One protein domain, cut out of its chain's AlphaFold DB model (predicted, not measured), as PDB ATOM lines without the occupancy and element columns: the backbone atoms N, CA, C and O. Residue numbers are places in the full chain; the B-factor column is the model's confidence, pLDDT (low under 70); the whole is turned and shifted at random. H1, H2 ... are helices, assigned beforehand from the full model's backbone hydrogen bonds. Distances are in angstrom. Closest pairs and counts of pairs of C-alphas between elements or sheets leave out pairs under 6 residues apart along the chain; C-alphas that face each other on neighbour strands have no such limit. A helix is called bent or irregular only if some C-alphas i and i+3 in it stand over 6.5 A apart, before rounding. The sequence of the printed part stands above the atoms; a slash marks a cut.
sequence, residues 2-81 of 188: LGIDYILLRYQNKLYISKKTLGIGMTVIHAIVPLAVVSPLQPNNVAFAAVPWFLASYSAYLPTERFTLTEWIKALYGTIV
ATOM      1  N   LEU A   2     100.725 138.352  64.733       63.03
ATOM      2  CA  LEU A   2     101.526 138.636  63.530       63.03
ATOM      3  C   LEU A   2     103.050 138.671  63.714       63.03
ATOM      4  O   LEU A   2     103.787 138.191  62.859       63.03
ATOM      5  N   GLY A   3     103.535 139.192  64.843       66.38
ATOM      6  CA  GLY A   3     104.966 139.139  65.159       66.38
ATOM      7  C   GLY A   3     105.477 137.715  65.408       66.38
ATOM      8  O   GLY A   3     106.606 137.400  65.055       66.38
ATOM      9  N   ILE A   4     104.636 136.843  65.973       73.56
ATOM     10  CA  ILE A   4     104.969 135.439  66.246       73.56
ATOM     11  C   ILE A   4     105.004 134.659  64.930       73.56
ATOM     12  O   ILE A   4     105.970 133.945  64.689       73.56
ATOM     13  N   ASP A   5     104.030 134.872  64.046       71.69
ATOM     14  CA  ASP A   5     103.989 134.279  62.703       71.69
ATOM     15  C   ASP A   5     105.238 134.607  61.894       71.69
ATOM     16  O   ASP A   5     105.871 133.728  61.308       71.69
ATOM     17  N   TYR A   6     105.631 135.881  61.915       71.31
ATOM     18  CA  TYR A   6     106.850 136.345  61.274       71.31
ATOM     19  C   TYR A   6     108.094 135.640  61.830       71.31
ATOM     20  O   TYR A   6     108.928 135.163  61.060       71.31
ATOM     21  N   ILE A   7     108.222 135.545  63.159       78.88
ATOM     22  CA  ILE A   7     109.355 134.879  63.819       78.88
ATOM     23  C   ILE A   7     109.386 133.388  63.460       78.88
ATOM     24  O   ILE A   7     110.439 132.870  63.089       78.88
ATOM     25  N   LEU A   8     108.242 132.708  63.524       79.06
ATOM     26  CA  LEU A   8     108.122 131.284  63.220       79.06
ATOM     27  C   LEU A   8     108.504 130.976  61.770       79.06
ATOM     28  O   LEU A   8     109.286 130.058  61.524       79.06
ATOM     29  N   LEU A   9     108.014 131.768  60.813       75.69
ATOM     30  CA  LEU A   9     108.342 131.601  59.396       75.69
ATOM     31  C   LEU A   9     109.806 131.939  59.101       75.69
ATOM     32  O   LEU A   9     110.472 131.202  58.375       75.69
ATOM     33  N   ARG A  10     110.338 133.012  59.701       76.88
ATOM     34  CA  ARG A  10     111.731 133.444  59.514       76.88
ATOM     35  C   ARG A  10     112.744 132.433  60.045       76.88
ATOM     36  O   ARG A  10     113.823 132.290  59.474       76.88
ATOM     37  N   TYR A  11     112.421 131.748  61.138       80.88
ATOM     38  CA  TYR A  11     113.305 130.765  61.763       80.88
ATOM     39  C   TYR A  11     112.878 129.315  61.508       80.88
ATOM     40  O   TYR A  11     113.392 128.418  62.169       80.88
ATOM     41  N   GLN A  12     112.016 129.056  60.518       77.94
ATOM     42  CA  GLN A  12     111.509 127.714  60.200       77.94
ATOM     43  C   GLN A  12     112.625 126.676  60.010       77.94
ATOM     44  O   GLN A  12     112.539 125.574  60.549       77.94
ATOM     45  N   ASN A  13     113.723 127.054  59.348       74.12
ATOM     46  CA  ASN A  13     114.883 126.177  59.140       74.12
ATOM     47  C   ASN A  13     115.597 125.772  60.447       74.12
ATOM     48  O   ASN A  13     116.340 124.796  60.455       74.12
ATOM     49  N   LYS A  14     115.375 126.496  61.554       80.75
ATOM     50  CA  LYS A  14     115.904 126.179  62.893       80.75
ATOM     51  C   LYS A  14     114.916 125.405  63.770       80.75
ATOM     52  O   LYS A  14     115.307 124.919  64.823       80.75
ATOM     53  N   LEU A  15     113.648 125.314  63.365       79.12
ATOM     54  CA  LEU A  15     112.582 124.697  64.158       79.12
ATOM     55  C   LEU A  15     112.452 123.185  63.927       79.12
ATOM     56  O   LEU A  15     111.614 122.568  64.568       79.12
ATOM     57  N   TYR A  16     113.242 122.584  63.025       82.38
ATOM     58  CA  TYR A  16     113.146 121.164  62.630       82.38
ATOM     59  C   TYR A  16     111.726 120.718  62.221       82.38
ATOM     60  O   TYR A  16     111.397 119.535  62.238       82.38
ATOM     61  N   ILE A  17     110.874 121.668  61.827       82.25
ATOM     62  CA  ILE A  17     109.488 121.445  61.417       82.25
ATOM     63  C   ILE A  17     109.368 121.804  59.936       82.25
ATOM     64  O   ILE A  17     109.911 122.813  59.470       82.25
ATOM     65  N   SER A  18     108.647 120.975  59.176       82.81
ATOM     66  CA  SER A  18     108.400 121.245  57.758       82.81
ATOM     67  C   SER A  18     107.558 122.516  57.582       82.81
ATOM     68  O   SER A  18     106.640 122.774  58.364       82.81
ATOM     69  N   LYS A  19     107.807 123.287  56.514       78.50
ATOM     70  CA  LYS A  19     107.012 124.485  56.184       78.50
ATOM     71  C   LYS A  19     105.508 124.184  56.118       78.50
ATOM     72  O   LYS A  19     104.699 124.981  56.585       78.50
ATOM     73  N   LYS A  20     105.136 123.013  55.591       79.69
ATOM     74  CA  LYS A  20     103.741 122.560  55.509       79.69
ATOM     75  C   LYS A  20     103.129 122.375  56.900       79.69
ATOM     76  O   LYS A  20     102.038 122.872  57.152       79.69
ATOM     77  N   THR A  21     103.837 121.697  57.800       83.38
ATOM     78  CA  THR A  21     103.383 121.468  59.180       83.38
ATOM     79  C   THR A  21     103.264 122.779  59.952       83.38
ATOM     80  O   THR A  21     102.272 122.987  60.644       83.38
ATOM     81  N   LEU A  22     104.235 123.685  59.789       83.25
ATOM     82  CA  LEU A  22     104.198 125.004  60.415       83.25
ATOM     83  C   LEU A  22     103.006 125.830  59.913       83.25
ATOM     84  O   LEU A  22     102.271 126.384  60.725       83.25
ATOM     85  N   GLY A  23     102.772 125.848  58.597       76.94
ATOM     86  CA  GLY A  23     101.620 126.519  57.996       76.94
ATOM     87  C   GLY A  23     100.293 125.983  58.530       76.94
ATOM     88  O   GLY A  23      99.463 126.766  58.970       76.94
ATOM     89  N   ILE A  24     100.123 124.656  58.588       80.38
ATOM     90  CA  ILE A  24      98.918 124.030  59.158       80.38
ATOM     91  C   ILE A  24      98.728 124.439  60.625       80.38
ATOM     92  O   ILE A  24      97.628 124.829  61.005       80.38
ATOM     93  N   GLY A  25      99.783 124.386  61.444       82.88
ATOM     94  CA  GLY A  25      99.706 124.765  62.858       82.88
ATOM     95  C   GLY A  25      99.326 126.232  63.058       82.88
ATOM     96  O   GLY A  25      98.449 126.540  63.863       82.88
ATOM     97  N   MET A  26      99.927 127.133  62.276       79.69
ATOM     98  CA  MET A  26      99.573 128.552  62.276       79.69
ATOM     99  C   MET A  26      98.109 128.747  61.878       79.69
ATOM    100  O   MET A  26      97.376 129.404  62.612       79.69
ATOM    101  N   THR A  27      97.655 128.119  60.793       74.50
ATOM    102  CA  THR A  27      96.256 128.159  60.350       74.50
ATOM    103  C   THR A  27      95.302 127.684  61.448       74.50
ATOM    104  O   THR A  27      94.351 128.387  61.772       74.50
ATOM    105  N   VAL A  28      95.570 126.542  62.090       80.81
ATOM    106  CA  VAL A  28      94.732 126.014  63.183       80.81
ATOM    107  C   VAL A  28      94.653 126.998  64.350       80.81
ATOM    108  O   VAL A  28      93.563 127.290  64.836       80.81
ATOM    109  N   ILE A  29      95.784 127.569  64.768       79.88
ATOM    110  CA  ILE A  29      95.813 128.580  65.832       79.88
ATOM    111  C   ILE A  29      94.973 129.805  65.442       79.88
ATOM    112  O   ILE A  29      94.181 130.289  66.248       79.88
ATOM    113  N   HIS A  30      95.098 130.278  64.200       74.31
ATOM    114  CA  HIS A  30      94.367 131.442  63.696       74.31
ATOM    115  C   HIS A  30      92.860 131.176  63.552       74.31
ATOM    116  O   HIS A  30      92.079 132.111  63.694       74.31
ATOM    117  N   ALA A  31      92.443 129.920  63.353       73.00
ATOM    118  CA  ALA A  31      91.036 129.512  63.421       73.00
ATOM    119  C   ALA A  31      90.494 129.461  64.861       73.00
ATOM    120  O   ALA A  31      89.327 129.767  65.086       73.00
ATOM    121  N   ILE A  32      91.320 129.078  65.841       77.88
ATOM    122  CA  ILE A  32      90.897 128.922  67.244       77.88
ATOM    123  C   ILE A  32      90.773 130.273  67.957       77.88
ATOM    124  O   ILE A  32      89.887 130.457  68.787       77.88
ATOM    125  N   VAL A  33      91.639 131.236  67.651       72.75
ATOM    126  CA  VAL A  33      91.676 132.546  68.327       72.75
ATOM    127  C   VAL A  33      90.334 133.291  68.326       72.75
ATOM    128  O   VAL A  33      89.915 133.697  69.411       72.75
ATOM    129  N   PRO A  34      89.614 133.443  67.197       66.31
ATOM    130  CA  PRO A  34      88.298 134.085  67.207       66.31
ATOM    131  C   PRO A  34      87.220 133.285  67.960       66.31
ATOM    132  O   PRO A  34      86.185 133.850  68.294       66.31
ATOM    133  N   LEU A  35      87.452 132.000  68.261       71.25
ATOM    134  CA  LEU A  35      86.568 131.193  69.115       71.25
ATOM    135  C   LEU A  35      86.852 131.400  70.612       71.25
ATOM    136  O   LEU A  35      85.961 131.214  71.434       71.25
ATOM    137  N   ALA A  36      88.084 131.772  70.968       75.12
ATOM    138  CA  ALA A  36      88.523 131.933  72.355       75.12
ATOM    139  C   ALA A  36      88.482 133.389  72.853       75.12
ATOM    140  O   ALA A  36      88.449 133.620  74.061       75.12
ATOM    141  N   VAL A  37      88.508 134.372  71.946       70.12
ATOM    142  CA  VAL A  37      88.588 135.800  72.285       70.12
ATOM    143  C   VAL A  37      87.393 136.549  71.710       70.12
ATOM    144  O   VAL A  37      87.262 136.692  70.497       70.12
ATOM    145  N   VAL A  38      86.558 137.093  72.599       70.56
ATOM    146  CA  VAL A  38      85.418 137.950  72.250       70.56
ATOM    147  C   VAL A  38      85.613 139.326  72.880       70.56
ATOM    148  O   VAL A  38      85.790 139.464  74.087       70.56
ATOM    149  N   SER A  39      85.584 140.359  72.049       75.25
ATOM    150  CA  SER A  39      85.550 141.766  72.437       75.25
ATOM    151  C   SER A  39      84.101 142.264  72.539       75.25
ATOM    152  O   SER A  39      83.263 141.884  71.714       75.25
ATOM    153  N   PRO A  40      83.796 143.176  73.482       70.44
ATOM    154  CA  PRO A  40      82.485 143.827  73.567       70.44
ATOM    155  C   PRO A  40      82.196 144.732  72.357       70.44
ATOM    156  O   PRO A  40      81.042 144.977  72.019       70.44
ATOM    157  N   LEU A  41      83.235 145.203  71.660       69.12
ATOM    158  CA  LEU A  41      83.103 145.913  70.390       69.12
ATOM    159  C   LEU A  41      83.044 144.902  69.238       69.12
ATOM    160  O   LEU A  41      84.054 144.267  68.926       69.12
ATOM    161  N   GLN A  42      81.884 144.782  68.582       66.69
ATOM    162  CA  GLN A  42      81.666 143.852  67.462       66.69
ATOM    163  C   GLN A  42      82.656 144.007  66.287       66.69
ATOM    164  O   GLN A  42      83.104 142.977  65.778       66.69
ATOM    165  N   PRO A  43      83.073 145.223  65.872       65.94
ATOM    166  CA  PRO A  43      84.066 145.376  64.804       65.94
ATOM    167  C   PRO A  43      85.407 144.700  65.115       65.94
ATOM    168  O   PRO A  43      86.053 144.160  64.220       65.94
ATOM    169  N   ASN A  44      85.803 144.659  66.391       68.62
ATOM    170  CA  ASN A  44      87.035 143.990  66.801       68.62
ATOM    171  C   ASN A  44      86.930 142.475  66.631       68.62
ATOM    172  O   ASN A  44      87.912 141.850  66.259       68.62
ATOM    173  N   ASN A  45      85.750 141.885  66.834       68.75
ATOM    174  CA  ASN A  45      85.544 140.447  66.629       68.75
ATOM    175  C   ASN A  45      85.673 140.074  65.152       68.75
ATOM    176  O   ASN A  45      86.284 139.061  64.821       68.75
ATOM    177  N   VAL A  46      85.179 140.935  64.257       66.19
ATOM    178  CA  VAL A  46      85.395 140.781  62.811       66.19
ATOM    179  C   VAL A  46      86.879 140.903  62.477       66.19
ATOM    180  O   VAL A  46      87.398 140.091  61.715       66.19
ATOM    181  N   ALA A  47      87.594 141.853  63.085       67.56
ATOM    182  CA  ALA A  47      89.038 141.977  62.904       67.56
ATOM    183  C   ALA A  47      89.800 140.748  63.437       67.56
ATOM    184  O   ALA A  47      90.679 140.244  62.743       67.56
ATOM    185  N   PHE A  48      89.444 140.223  64.612       67.69
ATOM    186  CA  PHE A  48      90.041 139.015  65.193       67.69
ATOM    187  C   PHE A  48      89.743 137.751  64.385       67.69
ATOM    188  O   PHE A  48      90.548 136.828  64.402       67.69
ATOM    189  N   ALA A  49      88.630 137.704  63.655       67.06
ATOM    190  CA  ALA A  49      88.326 136.594  62.760       67.06
ATOM    191  C   ALA A  49      89.027 136.733  61.397       67.06
ATOM    192  O   ALA A  49      89.631 135.784  60.903       67.06
ATOM    193  N   ALA A  50      88.978 137.920  60.788       66.00
ATOM    194  CA  ALA A  50      89.406 138.122  59.407       66.00
ATOM    195  C   ALA A  50      90.913 138.385  59.264       66.00
ATOM    196  O   ALA A  50      91.557 137.814  58.385       66.00
ATOM    197  N   VAL A  51      91.492 139.237  60.116       66.56
ATOM    198  CA  VAL A  51      92.891 139.684  59.987       66.56
ATOM    199  C   VAL A  51      93.876 138.533  60.220       66.56
ATOM    200  O   VAL A  51      94.781 138.365  59.398       66.56
ATOM    201  N   PRO A  52      93.709 137.695  61.261       65.75
ATOM    202  CA  PRO A  52      94.545 136.519  61.451       65.75
ATOM    203  C   PRO A  52      94.474 135.561  60.250       65.75
ATOM    204  O   PRO A  52      95.508 135.148  59.726       65.75
ATOM    205  N   TRP A  53      93.270 135.254  59.762       64.38
ATOM    206  CA  TRP A  53      93.100 134.309  58.657       64.38
ATOM    207  C   TRP A  53      93.710 134.809  57.347       64.38
ATOM    208  O   TRP A  53      94.407 134.060  56.659       64.38
ATOM    209  N   PHE A  54      93.496 136.090  57.036       66.31
ATOM    210  CA  PHE A  54      94.099 136.765  55.892       66.31
ATOM    211  C   PHE A  54      95.625 136.642  55.963       66.31
ATOM    212  O   PHE A  54      96.267 136.105  55.063       66.31
ATOM    213  N   LEU A  55      96.222 137.049  57.082       65.31
ATOM    214  CA  LEU A  55      97.675 137.127  57.212       65.31
ATOM    215  C   LEU A  55      98.348 135.751  57.254       65.31
ATOM    216  O   LEU A  55      99.398 135.590  56.628       65.31
ATOM    217  N   ALA A  56      97.733 134.753  57.893       65.12
ATOM    218  CA  ALA A  56      98.220 133.376  57.878       65.12
ATOM    219  C   ALA A  56      98.162 132.774  56.464       65.12
ATOM    220  O   ALA A  56      99.156 132.217  55.993       65.12
ATOM    221  N   SER A  57      97.037 132.954  55.760       63.88
ATOM    222  CA  SER A  57      96.848 132.446  54.397       63.88
ATOM    223  C   SER A  57      97.891 133.016  53.439       63.88
ATOM    224  O   SER A  57      98.524 132.259  52.714       63.88
ATOM    225  N   TYR A  58      98.150 134.325  53.480       65.38
ATOM    226  CA  TYR A  58      99.147 134.942  52.600       65.38
ATOM    227  C   TYR A  58     100.587 134.639  53.014       65.38
ATOM    228  O   TYR A  58     101.434 134.392  52.154       65.38
ATOM    229  N   SER A  59     100.878 134.598  54.316       64.75
ATOM    230  CA  SER A  59     102.234 134.312  54.794       64.75
ATOM    231  C   SER A  59     102.660 132.865  54.511       64.75
ATOM    232  O   SER A  59     103.843 132.616  54.282       64.75
ATOM    233  N   ALA A  60     101.715 131.919  54.435       65.12
ATOM    234  CA  ALA A  60     101.990 130.514  54.118       65.12
ATOM    235  C   ALA A  60     102.602 130.302  52.716       65.12
ATOM    236  O   ALA A  60     103.413 129.387  52.522       65.12
ATOM    237  N   TYR A  61     102.263 131.154  51.742       65.31
ATOM    238  CA  TYR A  61     102.737 131.021  50.358       65.31
ATOM    239  C   TYR A  61     104.071 131.713  50.084       65.31
ATOM    240  O   TYR A  61     104.672 131.483  49.035       65.31
ATOM    241  N   LEU A  62     104.585 132.515  51.016       66.38
ATOM    242  CA  LEU A  62     105.803 133.272  50.763       66.38
ATOM    243  C   LEU A  62     107.068 132.393  50.838       66.38
ATOM    244  O   LEU A  62     107.137 131.473  51.664       66.38
ATOM    245  N   PRO A  63     108.084 132.631  49.987       66.06
ATOM    246  CA  PRO A  63     109.340 131.886  50.034       66.06
ATOM    247  C   PRO A  63     110.056 132.151  51.365       66.06
ATOM    248  O   PRO A  63     110.401 133.288  51.678       66.06
ATOM    249  N   THR A  64     110.278 131.109  52.169       65.00
ATOM    250  CA  THR A  64     110.888 131.241  53.506       65.00
ATOM    251  C   THR A  64     112.405 131.436  53.444       65.00
ATOM    252  O   THR A  64     113.005 131.952  54.380       65.00
ATOM    253  N   GLU A  65     113.027 131.089  52.317       62.75
ATOM    254  CA  GLU A  65     114.481 131.083  52.109       62.75
ATOM    255  C   GLU A  65     115.117 132.485  52.095       62.75
ATOM    256  O   GLU A  65     116.324 132.609  52.297       62.75
ATOM    257  N   ARG A  66     114.326 133.550  51.880       56.81
ATOM    258  CA  ARG A  66     114.794 134.954  51.850       56.81
ATOM    259  C   ARG A  66     113.912 135.927  52.636       56.81
ATOM    260  O   ARG A  66     113.976 137.126  52.425       56.81
ATOM    261  N   PHE A  67     113.127 135.426  53.586       64.69
ATOM    262  CA  PHE A  67     112.056 136.177  54.241       64.69
ATOM    263  C   PHE A  67     112.546 137.403  55.047       64.69
ATOM    264  O   PHE A  67     112.893 137.308  56.230       64.69
ATOM    265  N   THR A  68     112.564 138.584  54.421       72.12
ATOM    266  CA  THR A  68     112.846 139.864  55.097       72.12
ATOM    267  C   THR A  68     111.554 140.578  55.496       72.12
ATOM    268  O   THR A  68     110.504 140.390  54.884       72.12
ATOM    269  N   LEU A  69     111.615 141.440  56.522       69.19
ATOM    270  CA  LEU A  69     110.464 142.262  56.927       69.19
ATOM    271  C   LEU A  69     109.955 143.119  55.756       69.19
ATOM    272  O   LEU A  69     108.755 143.276  55.565       69.19
ATOM    273  N   THR A  70     110.874 143.632  54.939       73.44
ATOM    274  CA  THR A  70     110.559 144.432  53.757       73.44
ATOM    275  C   THR A  70     109.815 143.624  52.698       73.44
ATOM    276  O   THR A  70     108.856 144.131  52.127       73.44
ATOM    277  N   GLU A  71     110.222 142.383  52.427       71.75
ATOM    278  CA  GLU A  71     109.512 141.503  51.491       71.75
ATOM    279  C   GLU A  71     108.141 141.092  52.017       71.75
ATOM    280  O   GLU A  71     107.182 141.082  51.251       71.75
ATOM    281  N   TRP A  72     108.026 140.839  53.321       68.81
ATOM    282  CA  TRP A  72     106.744 140.549  53.952       68.81
ATOM    283  C   TRP A  72     105.783 141.736  53.841       68.81
ATOM    284  O   TRP A  72     104.664 141.580  53.360       68.81
ATOM    285  N   ILE A  73     106.240 142.951  54.161       71.69
ATOM    286  CA  ILE A  73     105.451 144.177  53.984       71.69
ATOM    287  C   ILE A  73     105.095 144.378  52.504       71.69
ATOM    288  O   ILE A  73     103.935 144.620  52.186       71.69
ATOM    289  N   LYS A  74     106.048 144.226  51.574       70.62
ATOM    290  CA  LYS A  74     105.791 144.343  50.125       70.62
ATOM    291  C   LYS A  74     104.767 143.323  49.628       70.62
ATOM    292  O   LYS A  74     103.944 143.672  48.783       70.62
ATOM    293  N   ALA A  75     104.812 142.093  50.133       68.44
ATOM    294  CA  ALA A  75     103.845 141.055  49.810       68.44
ATOM    295  C   ALA A  75     102.449 141.427  50.318       68.44
ATOM    296  O   ALA A  75     101.502 141.391  49.541       68.44
ATOM    297  N   LEU A  76     102.334 141.885  51.568       69.19
ATOM    298  CA  LEU A  76     101.071 142.368  52.129       69.19
ATOM    299  C   LEU A  76     100.510 143.547  51.327       69.19
ATOM    300  O   LEU A  76      99.354 143.515  50.919       69.19
ATOM    301  N   TYR A  77     101.335 144.537  50.986       68.50
ATOM    302  CA  TYR A  77     100.916 145.629  50.101       68.50
ATOM    303  C   TYR A  77     100.464 145.127  48.723       68.50
ATOM    304  O   TYR A  77      99.490 145.635  48.174       68.50
ATOM    305  N   GLY A  78     101.132 144.111  48.170       65.69
ATOM    306  CA  GLY A  78     100.764 143.495  46.895       65.69
ATOM    307  C   GLY A  78      99.392 142.818  46.892       65.69
ATOM    308  O   GLY A  78      98.804 142.689  45.827       65.69
ATOM    309  N   THR A  79      98.870 142.423  48.055       67.56
ATOM    310  CA  THR A  79      97.538 141.799  48.169       67.56
ATOM    311  C   THR A  79      96.394 142.809  48.221       67.56
ATOM    312  O   THR A  79      95.267 142.473  47.878       67.56
ATOM    313  N   ILE A  80      96.678 144.047  48.632       69.69
ATOM    314  CA  ILE A  80      95.659 145.086  48.838       69.69
ATOM    315  C   ILE A  80      95.640 146.076  47.661       69.69
ATOM    316  O   ILE A  80      94.631 146.736  47.426       69.69
ATOM    317  N   VAL A  81      96.728 146.170  46.892       74.19
ATOM    318  CA  VAL A  81      96.838 147.055  45.725       74.19
ATOM    319  C   VAL A  81      96.572 146.278  44.437       74.19
ATOM    320  O   VAL A  81      97.313 145.360  44.089       74.19
TER     321      VAL A  81
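This is residues 2 to 81 of the 188 residues of an uncharacterized protein of Parasitella parasitica (UniProt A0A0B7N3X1). Two long helices, H2 and H3, lie side by side as a long hairpin. The short helix H1 packs along H2 near the end of the hairpin away from its turn, and H4 slants off beyond H3 at that same end. The printed part has 80 residues, with four named helices in the order H1, H2, H3, H4 and no named strand, and its class is all helix. It is compact, with a radius of gyration of the C-alphas of 13.4 A, and flat, spanning 40 by 31 by 16 A.

Start with H1, residues 2 to 10, which touches H2, residues 19 to 36, with residues 19 to 26 of H2 alone. They form a helical hairpin, opposite ways at a shallow tilt of 12 degrees; the closest C-alphas, of Asp 5 and Met 26, are 7.2 A apart. H2 forms a second helical hairpin with H3, residues 42 to 60, opposite ways at a shallow tilt of 3 degrees; look at Pro 34 and Ala 49, whose C-alphas are the closest, 5.1 A apart. H1 and H3 only just touch, with 3 pairs of C-alphas within 8 A, the closest those of Leu 2 and Leu 55 at 7.6 A, and only residues 52 to 56 of H3 take part. H4, residues 69 to 80, is close to H3 but not clearly touching, at a steep tilt of 64 degrees; the closest C-alphas, of Tyr 58 and Leu 76, are 7.7 A apart. H4 is apart from H2. In H1 every O i to N i+4 pair is within hydrogen-bond range, against 12 of 14 in H2, 13 of 15 in H3 and 7 of 8 in H4.

Find C-alpha 2 at (101.526, 138.636, 63.530), where H1 begins. From C-alpha 19 at (107.012, 124.485, 56.184), H2 runs 25.7 A; it is irregular, only just, with C-alphas 31 and 34 6.54 A apart. H3 runs 27.7 A, and H4 ends at C-alpha 80 at (95.659, 145.086, 48.838).

The C-alphas farthest apart, of Pro 40 and Glu 65, are 40.6 A apart. The printed part has no cut; the link from H2 to H3 is tight, and the other two are short. Mean pLDDT of the printed part is 71.6, and residues 41 to 67 are among those under 70.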